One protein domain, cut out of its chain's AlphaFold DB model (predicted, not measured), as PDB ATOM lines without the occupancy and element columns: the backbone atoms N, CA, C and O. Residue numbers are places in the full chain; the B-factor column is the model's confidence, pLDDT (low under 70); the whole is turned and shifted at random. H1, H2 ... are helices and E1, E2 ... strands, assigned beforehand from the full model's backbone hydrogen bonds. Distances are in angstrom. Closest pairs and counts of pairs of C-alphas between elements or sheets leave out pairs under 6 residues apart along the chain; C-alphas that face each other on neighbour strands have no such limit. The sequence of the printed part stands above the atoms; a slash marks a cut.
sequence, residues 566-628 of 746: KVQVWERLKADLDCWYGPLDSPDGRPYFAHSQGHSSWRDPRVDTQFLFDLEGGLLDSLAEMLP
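What this domain is: This is residues 566 to 628 of the 746 residues of the protein "Mettl21b protein" of Symbiodinium sp. KB8 (UniProt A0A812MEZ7). Two helices lie side by side and run opposite ways, and a small two-strand hairpin, E1 and E2, forms a head at one end of the rod they make. H2 is the longer helix, and its residues 622 to 626, with 627 and 628, stick out at the other end. The printed part has 63 residues, with two named helices and two named strands in the order H1, E1, E2, H2; the sheet, E1 - E2, is antiparallel and the class is mixed, helices and strands. The whole is loose, with a radius of gyration of the C-alphas of 15.3 A, and spans 56 by 17 by 13 A.

Where its parts are: Find C-alpha 566 at (-9.456, 23.273, 24.450); from there H1 runs through residues 566 to 577, 16.1 A long. Next come E1, residues 580 to 585, 14.3 A, and E2, residues 591 to 595, 13.7 A. H2, residues 605 to 626, runs 31.5 A to C-alpha 626 at (-17.305, 26.103, 38.683).

How they stand to each other: H1 and H2 touch, closest at the C-alphas of Lys 566 and Gly 617, 5.8 A apart, at a shallow tilt of 16 degrees, opposite ways. In both helices every O i to N i+4 pair is within hydrogen-bond range. Look next at the hairpin of E1 and E2, antiparallel at 151 degrees: N 581 and O 594 are 2.7 A apart, within hydrogen-bond range. Residues 593 to 594 of E2 also pair, antiparallel, with residues 600 to 601. The closest C-alphas of E1 and H2 are those of Trp 580 and Pro 605, 7.3 A. H1 and E2 are apart.

The domain as a whole: The two C-alphas farthest apart, those of Pro 587 and Pro 628, are 56.0 A apart. The printed part has no cut, and no link is long. The mean pLDDT of the printed part is 96.7, and no printed residue is under 70.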
ATOM      1  N   LYS A 566     -10.925  23.148  24.434       96.75
ATOM      2  CA  LYS A 566      -9.456  23.273  24.450       96.75
ATOM      3  C   LYS A 566      -8.833  22.851  23.122       96.75
ATOM      4  O   LYS A 566      -7.892  23.499  22.664       96.75
ATOM      5  N   VAL A 567      -9.348  21.794  22.488       97.00
ATOM      6  CA  VAL A 567      -8.897  21.376  21.152       97.00
ATOM      7  C   VAL A 567      -9.175  22.478  20.128       97.00
ATOM      8  O   VAL A 567      -8.268  22.824  19.377       97.00
ATOM      9  N   GLN A 568     -10.361  23.095  20.145       96.31
ATOM     10  CA  GLN A 568     -10.685  24.208  19.240       96.31
ATOM     11  C   GLN A 568      -9.782  25.430  19.460       96.31
ATOM     12  O   GLN A 568      -9.279  26.017  18.499       96.31
ATOM     13  N   VAL A 569      -9.520  25.789  20.721       96.62
ATOM     14  CA  VAL A 569      -8.571  26.852  21.078       96.62
ATOM     15  C   VAL A 569      -7.182  26.546  20.518       96.62
ATOM     16  O   VAL A 569      -6.565  27.404  19.882       96.62
ATOM     17  N   TRP A 570      -6.701  25.313  20.696       97.69
ATOM     18  CA  TRP A 570      -5.412  24.888  20.160       97.69
ATOM     19  C   TRP A 570      -5.373  24.928  18.631       97.69
ATOM     20  O   TRP A 570      -4.387  25.389  18.064       97.69
ATOM     21  N   GLU A 571      -6.426  24.482  17.947       97.50
ATOM     22  CA  GLU A 571      -6.502  24.518  16.482       97.50
ATOM     23  C   GLU A 571      -6.457  25.951  15.941       97.50
ATOM     24  O   GLU A 571      -5.710  26.220  14.998       97.50
ATOM     25  N   ARG A 572      -7.175  26.886  16.576       97.06
ATOM     26  CA  ARG A 572      -7.131  28.318  16.237       97.06
ATOM     27  C   ARG A 572      -5.726  28.893  16.408       97.06
ATOM     28  O   ARG A 572      -5.200  29.537  15.505       97.06
ATOM     29  N   LEU A 573      -5.110  28.633  17.558       97.00
ATOM     30  CA  LEU A 573      -3.763  29.095  17.889       97.00
ATOM     31  C   LEU A 573      -2.694  28.483  16.975       97.00
ATOM     32  O   LEU A 573      -1.750  29.159  16.570       97.00
ATOM     33  N   LYS A 574      -2.861  27.214  16.603       97.75
ATOM     34  CA  LYS A 574      -1.998  26.523  15.648       97.75
ATOM     35  C   LYS A 574      -2.127  27.110  14.242       97.75
ATOM     36  O   LYS A 574      -1.108  27.281  13.585       97.75
ATOM     37  N   ALA A 575      -3.337  27.454  13.799       97.19
ATOM     38  CA  ALA A 575      -3.547  28.090  12.500       97.19
ATOM     39  C   ALA A 575      -2.878  29.476  12.408       97.19
ATOM     40  O   ALA A 575      -2.308  29.810  11.367       97.19
ATOM     41  N   ASP A 576      -2.895  30.258  13.496       97.19
ATOM     42  CA  ASP A 576      -2.123  31.506  13.586       97.19
ATOM     43  C   ASP A 576      -0.618  31.215  13.541       97.19
ATOM     44  O   ASP A 576       0.116  31.816  12.761       97.19
ATOM     45  N   LEU A 577      -0.157  30.218  14.302       97.75
ATOM     46  CA  LEU A 577       1.249  29.827  14.341       97.75
ATOM     47  C   LEU A 577       1.783  29.353  12.978       97.75
ATOM     48  O   LEU A 577       2.909  29.693  12.618       97.75
ATOM     49  N   ASP A 578       0.978  28.626  12.201       98.06
ATOM     50  CA  ASP A 578       1.317  28.171  10.845       98.06
ATOM     51  C   ASP A 578       1.505  29.347   9.863       98.06
ATOM     52  O   ASP A 578       2.145  29.198   8.819       98.06
ATOM     53  N   CYS A 579       1.000  30.539  10.201       98.12
ATOM     54  CA  CYS A 579       1.230  31.767   9.444       98.12
ATOM     55  C   CYS A 579       2.549  32.472   9.804       98.12
ATOM     56  O   CYS A 579       2.911  33.447   9.135       98.12
ATOM     57  N   TRP A 580       3.282  32.007  10.820       98.25
ATOM     58  CA  TRP A 580       4.589  32.539  11.197       98.25
ATOM     59  C   TRP A 580       5.740  31.758  10.551       98.25
ATOM     60  O   TRP A 580       5.859  30.542  10.657       98.25
ATOM     61  N   TYR A 581       6.661  32.496   9.944       98.00
ATOM     62  CA  TYR A 581       7.891  32.010   9.332       98.00
ATOM     63  C   TYR A 581       9.097  32.453  10.159       98.00
ATOM     64  O   TYR A 581       9.189  33.605  10.583       98.00
ATOM     65  N   GLY A 582      10.064  31.561  10.358       96.12
ATOM     66  CA  GLY A 582      11.339  31.901  10.981       96.12
ATOM     67  C   GLY A 582      11.971  30.746  11.760       96.12
ATOM     68  O   GLY A 582      11.431  29.638  11.780       96.12
ATOM     69  N   PRO A 583      13.117  30.993  12.415       97.50
ATOM     70  CA  PRO A 583      13.802  32.287  12.488       97.50
ATOM     71  C   PRO A 583      14.419  32.708  11.140       97.50
ATOM     72  O   PRO A 583      14.975  31.884  10.421       97.50
ATOM     73  N   LEU A 584      14.302  33.994  10.806       97.75
ATOM     74  CA  LEU A 584      14.934  34.672   9.669       97.75
ATOM     75  C   LEU A 584      16.023  35.614  10.188       97.75
ATOM     76  O   LEU A 584      15.830  36.255  11.219       97.75
ATOM     77  N   ASP A 585      17.138  35.746   9.475       98.12
ATOM     78  CA  ASP A 585      18.207  36.664   9.869       98.12
ATOM     79  C   ASP A 585      17.930  38.084   9.356       98.12
ATOM     80  O   ASP A 585      17.798  38.331   8.156       98.12
ATOM     81  N   SER A 586      17.840  39.039  10.281       97.25
ATOM     82  CA  SER A 586      17.855  40.474   9.973       97.25
ATOM     83  C   SER A 586      19.204  40.867   9.342       97.25
ATOM     84  O   SER A 586      20.198  40.187   9.602       97.25
ATOM     85  N   PRO A 587      19.310  41.982   8.584       96.81
ATOM     86  CA  PRO A 587      20.599  42.495   8.099       96.81
ATOM     87  C   PRO A 587      21.669  42.656   9.192       96.81
ATOM     88  O   PRO A 587      22.856  42.519   8.914       96.81
ATOM     89  N   ASP A 588      21.247  42.869  10.443       96.94
ATOM     90  CA  ASP A 588      22.125  42.964  11.616       96.94
ATOM     91  C   ASP A 588      22.511  41.593  12.221       96.94
ATOM     92  O   ASP A 588      23.087  41.527  13.308       96.94
ATOM     93  N   GLY A 589      22.139  40.481  11.576       97.31
ATOM     94  CA  GLY A 589      22.353  39.112  12.059       97.31
ATOM     95  C   GLY A 589      21.485  38.719  13.260       97.31
ATOM     96  O   GLY A 589      21.786  37.749  13.954       97.31
ATOM     97  N   ARG A 590      20.429  39.487  13.563       97.31
ATOM     98  CA  ARG A 590      19.484  39.166  14.642       97.31
ATOM     99  C   ARG A 590      18.336  38.307  14.106       97.31
ATOM    100  O   ARG A 590      17.697  38.740  13.146       97.31
ATOM    101  N   PRO A 591      18.025  37.159  14.731       97.75
ATOM    102  CA  PRO A 591      16.901  36.344  14.302       97.75
ATOM    103  C   PRO A 591      15.579  37.059  14.604       97.75
ATOM    104  O   PRO A 591      15.395  37.604  15.695       97.75
ATOM    105  N   TYR A 592      14.655  37.035  13.652       98.06
ATOM    106  CA  TYR A 592      13.277  37.492  13.805       98.06
ATOM    107  C   TYR A 592      12.313  36.508  13.140       98.06
ATOM    108  O   TYR A 592      12.704  35.674  12.327       98.06
ATOM    109  N   PHE A 593      11.042  36.595  13.494       98.50
ATOM    110  CA  PHE A 593       9.961  35.804  12.922       98.50
ATOM    111  C   PHE A 593       9.060  36.741  12.127       98.50
ATOM    112  O   PHE A 593       8.763  37.844  12.587       98.50
ATOM    113  N   ALA A 594       8.654  36.335  10.930       98.00
ATOM    114  CA  ALA A 594       7.784  37.099  10.048       98.00
ATOM    115  C   ALA A 594       6.438  36.390   9.908       98.00
ATOM    116  O   ALA A 594       6.386  35.198   9.648       98.00
ATOM    117  N   HIS A 595       5.349  37.123  10.046       98.12
ATOM    118  CA  HIS A 595       3.996  36.642   9.836       98.12
ATOM    119  C   HIS A 595       3.579  36.838   8.374       98.12
ATOM    120  O   HIS A 595       3.940  37.843   7.752       98.12
ATOM    121  N   SER A 596       2.760  35.935   7.835       97.56
ATOM    122  CA  SER A 596       2.233  35.991   6.461       97.56
ATOM    123  C   SER A 596       1.494  37.299   6.140       97.56
ATOM    124  O   SER A 596       1.509  37.754   4.999       97.56
ATOM    125  N   GLN A 597       0.914  37.953   7.150       96.88
ATOM    126  CA  GLN A 597       0.224  39.245   7.023       96.88
ATOM    127  C   GLN A 597       1.167  40.465   7.089       96.88
ATOM    128  O   GLN A 597       0.714  41.600   7.227       96.88
ATOM    129  N   GLY A 598       2.484  40.256   7.009       96.31
ATOM    130  CA  GLY A 598       3.480  41.332   6.999       96.31
ATOM    131  C   GLY A 598       3.839  41.876   8.384       96.31
ATOM    132  O   GLY A 598       4.342  42.992   8.498       96.31
ATOM    133  N   HIS A 599       3.573  41.120   9.450       96.31
ATOM    134  CA  HIS A 599       4.043  41.455  10.798       96.31
ATOM    135  C   HIS A 599       5.375  40.773  11.085       96.31
ATOM    136  O   HIS A 599       5.739  39.804  10.427       96.31
ATOM    137  N   SER A 600       6.122  41.277  12.061       97.31
ATOM    138  CA  SER A 600       7.366  40.648  12.492       97.31
ATOM    139  C   SER A 600       7.520  40.736  14.000       97.31
ATOM    140  O   SER A 600       7.208  41.772  14.587       97.31
ATOM    141  N   SER A 601       8.054  39.685  14.610       97.38
ATOM    142  CA  SER A 601       8.370  39.619  16.033       97.38
ATOM    143  C   SER A 601       9.827  39.215  16.224       97.38
ATOM    144  O   SER A 601      10.332  38.317  15.558       97.38
ATOM    145  N   TRP A 602      10.513  39.864  17.162       97.56
ATOM    146  CA  TRP A 602      11.843  39.429  17.614       97.56
ATOM    147  C   TRP A 602      11.768  38.240  18.577       97.56
ATOM    148  O   TRP A 602      12.792  37.660  18.934       97.56
ATOM    149  N   ARG A 603      10.561  37.908  19.040       97.06
ATOM    150  CA  ARG A 603      10.293  36.797  19.943       97.06
ATOM    151  C   ARG A 603       9.704  35.640  19.152       97.06
ATOM    152  O   ARG A 603       8.981  35.854  18.185       97.06
ATOM    153  N   ASP A 604      10.033  34.428  19.576       97.88
ATOM    154  CA  ASP A 604       9.486  33.217  18.983       97.88
ATOM    155  C   ASP A 604       7.970  33.146  19.238       97.88
ATOM    156  O   ASP A 604       7.577  33.017  20.404       97.88
ATOM    157  N   PRO A 605       7.123  33.217  18.193       97.56
ATOM    158  CA  PRO A 605       5.670  33.219  18.346       97.56
ATOM    159  C   PRO A 605       5.169  31.935  19.010       97.56
ATOM    160  O   PRO A 605       4.170  31.977  19.713       97.56
ATOM    161  N   ARG A 606       5.913  30.820  18.921       97.69
ATOM    162  CA  ARG A 606       5.578  29.560  19.611       97.69
ATOM    163  C   ARG A 606       5.480  29.728  21.124       97.69
ATOM    164  O   ARG A 606       4.682  29.053  21.767       97.69
ATOM    165  N   VAL A 607       6.302  30.609  21.695       97.19
ATOM    166  CA  VAL A 607       6.312  30.877  23.139       97.19
ATOM    167  C   VAL A 607       5.061  31.649  23.543       97.19
ATOM    168  O   VAL A 607       4.445  31.322  24.555       97.19
ATOM    169  N   ASP A 608       4.679  32.645  22.748       95.38
ATOM    170  CA  ASP A 608       3.491  33.453  23.016       95.38
ATOM    171  C   ASP A 608       2.211  32.624  22.771       95.38
ATOM    172  O   ASP A 608       1.297  32.656  23.592       95.38
ATOM    173  N   THR A 609       2.181  31.780  21.732       96.62
ATOM    174  CA  THR A 609       1.092  30.825  21.467       96.62
ATOM    175  C   THR A 609       0.905  29.819  22.604       96.62
ATOM    176  O   THR A 609      -0.227  29.579  23.017       96.62
ATOM    177  N   GLN A 610       1.990  29.252  23.150       97.50
ATOM    178  CA  GLN A 610       1.898  28.349  24.305       97.50
ATOM    179  C   GLN A 610       1.329  29.070  25.531       97.50
ATOM    180  O   GLN A 610       0.467  28.529  26.214       97.50
ATOM    181  N   PHE A 611       1.783  30.298  25.792       96.56
ATOM    182  CA  PHE A 611       1.276  31.095  26.906       96.56
ATOM    183  C   PHE A 611      -0.224  31.390  26.768       96.56
ATOM    184  O   PHE A 611      -0.962  31.258  27.743       96.56
ATOM    185  N   LEU A 612      -0.681  31.758  25.567       96.12
ATOM    186  CA  LEU A 612      -2.102  31.981  25.291       96.12
ATOM    187  C   LEU A 612      -2.920  30.699  25.467       96.12
ATOM    188  O   LEU A 612      -3.977  30.744  26.088       96.12
ATOM    189  N   PHE A 613      -2.407  29.557  24.999       97.75
ATOM    190  CA  PHE A 613      -3.058  28.263  25.202       97.75
ATOM    191  C   PHE A 613      -3.178  27.904  26.689       97.75
ATOM    192  O   PHE A 613      -4.252  27.512  27.133       97.75
ATOM    193  N   ASP A 614      -2.110  28.073  27.472       97.12
ATOM    194  CA  ASP A 614      -2.126  27.781  28.911       97.12
ATOM    195  C   ASP A 614      -3.110  28.701  29.659       97.12
ATOM    196  O   ASP A 614      -3.782  28.270  30.600       97.12
ATOM    197  N   LEU A 615      -3.226  29.962  29.228       96.19
ATOM    198  CA  LEU A 615      -4.138  30.945  29.809       96.19
ATOM    199  C   LEU A 615      -5.608  30.637  29.482       96.19
ATOM    200  O   LEU A 615      -6.432  30.561  30.395       96.19
ATOM    201  N   GLU A 616      -5.942  30.427  28.206       96.12
ATOM    202  CA  GLU A 616      -7.306  30.092  27.772       96.12
ATOM    203  C   GLU A 616      -7.723  28.691  28.253       96.12
ATOM    204  O   GLU A 616      -8.841  28.500  28.734       96.12
ATOM    205  N   GLY A 617      -6.806  27.722  28.222       96.44
ATOM    206  CA  GLY A 617      -7.016  26.377  28.754       96.44
ATOM    207  C   GLY A 617      -7.250  26.373  30.265       96.44
ATOM    208  O   GLY A 617      -8.178  25.718  30.736       96.44
ATOM    209  N   GLY A 618      -6.483  27.164  31.023       96.38
ATOM    210  CA  GLY A 618      -6.683  27.329  32.465       96.38
ATOM    211  C   GLY A 618      -8.009  28.010  32.821       96.38
ATOM    212  O   GLY A 618      -8.618  27.690  33.849       96.38
ATOM    213  N   LEU A 619      -8.496  28.918  31.968       96.00
ATOM    214  CA  LEU A 619      -9.827  29.511  32.109       96.00
ATOM    215  C   LEU A 619     -10.928  28.466  31.882       96.00
ATOM    216  O   LEU A 619     -11.850  28.379  32.692       96.00
ATOM    217  N   LEU A 620     -10.804  27.648  30.833       96.06
ATOM    218  CA  LEU A 620     -11.723  26.540  30.553       96.06
ATOM    219  C   LEU A 620     -11.744  25.511  31.692       96.06
ATOM    220  O   LEU A 620     -12.819  25.082  32.101       96.06
ATOM    221  N   ASP A 621     -10.586  25.179  32.266       95.94
ATOM    222  CA  ASP A 621     -10.486  24.313  33.450       95.94
ATOM    223  C   ASP A 621     -11.192  24.908  34.670       95.94
ATOM    224  O   ASP A 621     -11.916  24.219  35.393       95.94
ATOM    225  N   SER A 622     -11.018  26.211  34.887       95.62
ATOM    226  CA  SER A 622     -11.672  26.917  35.989       95.62
ATOM    227  C   SER A 622     -13.191  26.963  35.806       95.62
ATOM    228  O   SER A 622     -13.935  26.808  36.776       95.62
ATOM    229  N   LEU A 623     -13.669  27.148  34.573       94.19
ATOM    230  CA  LEU A 623     -15.093  27.086  34.238       94.19
ATOM    231  C   LEU A 623     -15.658  25.682  34.450       94.19
ATOM    232  O   LEU A 623     -16.715  25.557  35.069       94.19
ATOM    233  N   ALA A 624     -14.928  24.644  34.038       94.44
ATOM    234  CA  ALA A 624     -15.295  23.250  34.270       94.44
ATOM    235  C   ALA A 624     -15.420  22.909  35.765       94.44
ATOM    236  O   ALA A 624     -16.293  22.136  36.150       94.44
ATOM    237  N   GLU A 625     -14.584  23.499  36.630       94.25
ATOM    238  CA  GLU A 625     -14.679  23.316  38.088       94.25
ATOM    239  C   GLU A 625     -15.865  24.089  38.708       94.25
ATOM    240  O   GLU A 625     -16.436  23.666  39.719       94.25
ATOM    241  N   MET A 626     -16.240  25.243  38.142       93.12
ATOM    242  CA  MET A 626     -17.305  26.103  38.683       93.12
ATOM    243  C   MET A 626     -18.713  25.697  38.237       93.12
ATOM    244  O   MET A 626     -19.685  25.840  39.006       93.12
ATOM    245  N   LEU A 627     -18.836  25.231  36.998       92.25
ATOM    246  CA  LEU A 627     -20.095  24.792  36.428       92.25
ATOM    247  C   LEU A 627     -20.430  23.406  36.990       92.25
ATOM    248  O   LEU A 627     -19.574  22.524  37.021       92.25
ATOM    249  N   PRO A 628     -21.645  23.213  37.533       86.00
ATOM    250  CA  PRO A 628     -22.042  21.884  37.964       86.00
ATOM    251  C   PRO A 628     -22.018  20.959  36.736       86.00
ATOM    252  O   PRO A 628     -22.319  21.435  35.633       86.00
TER     253      PRO A 628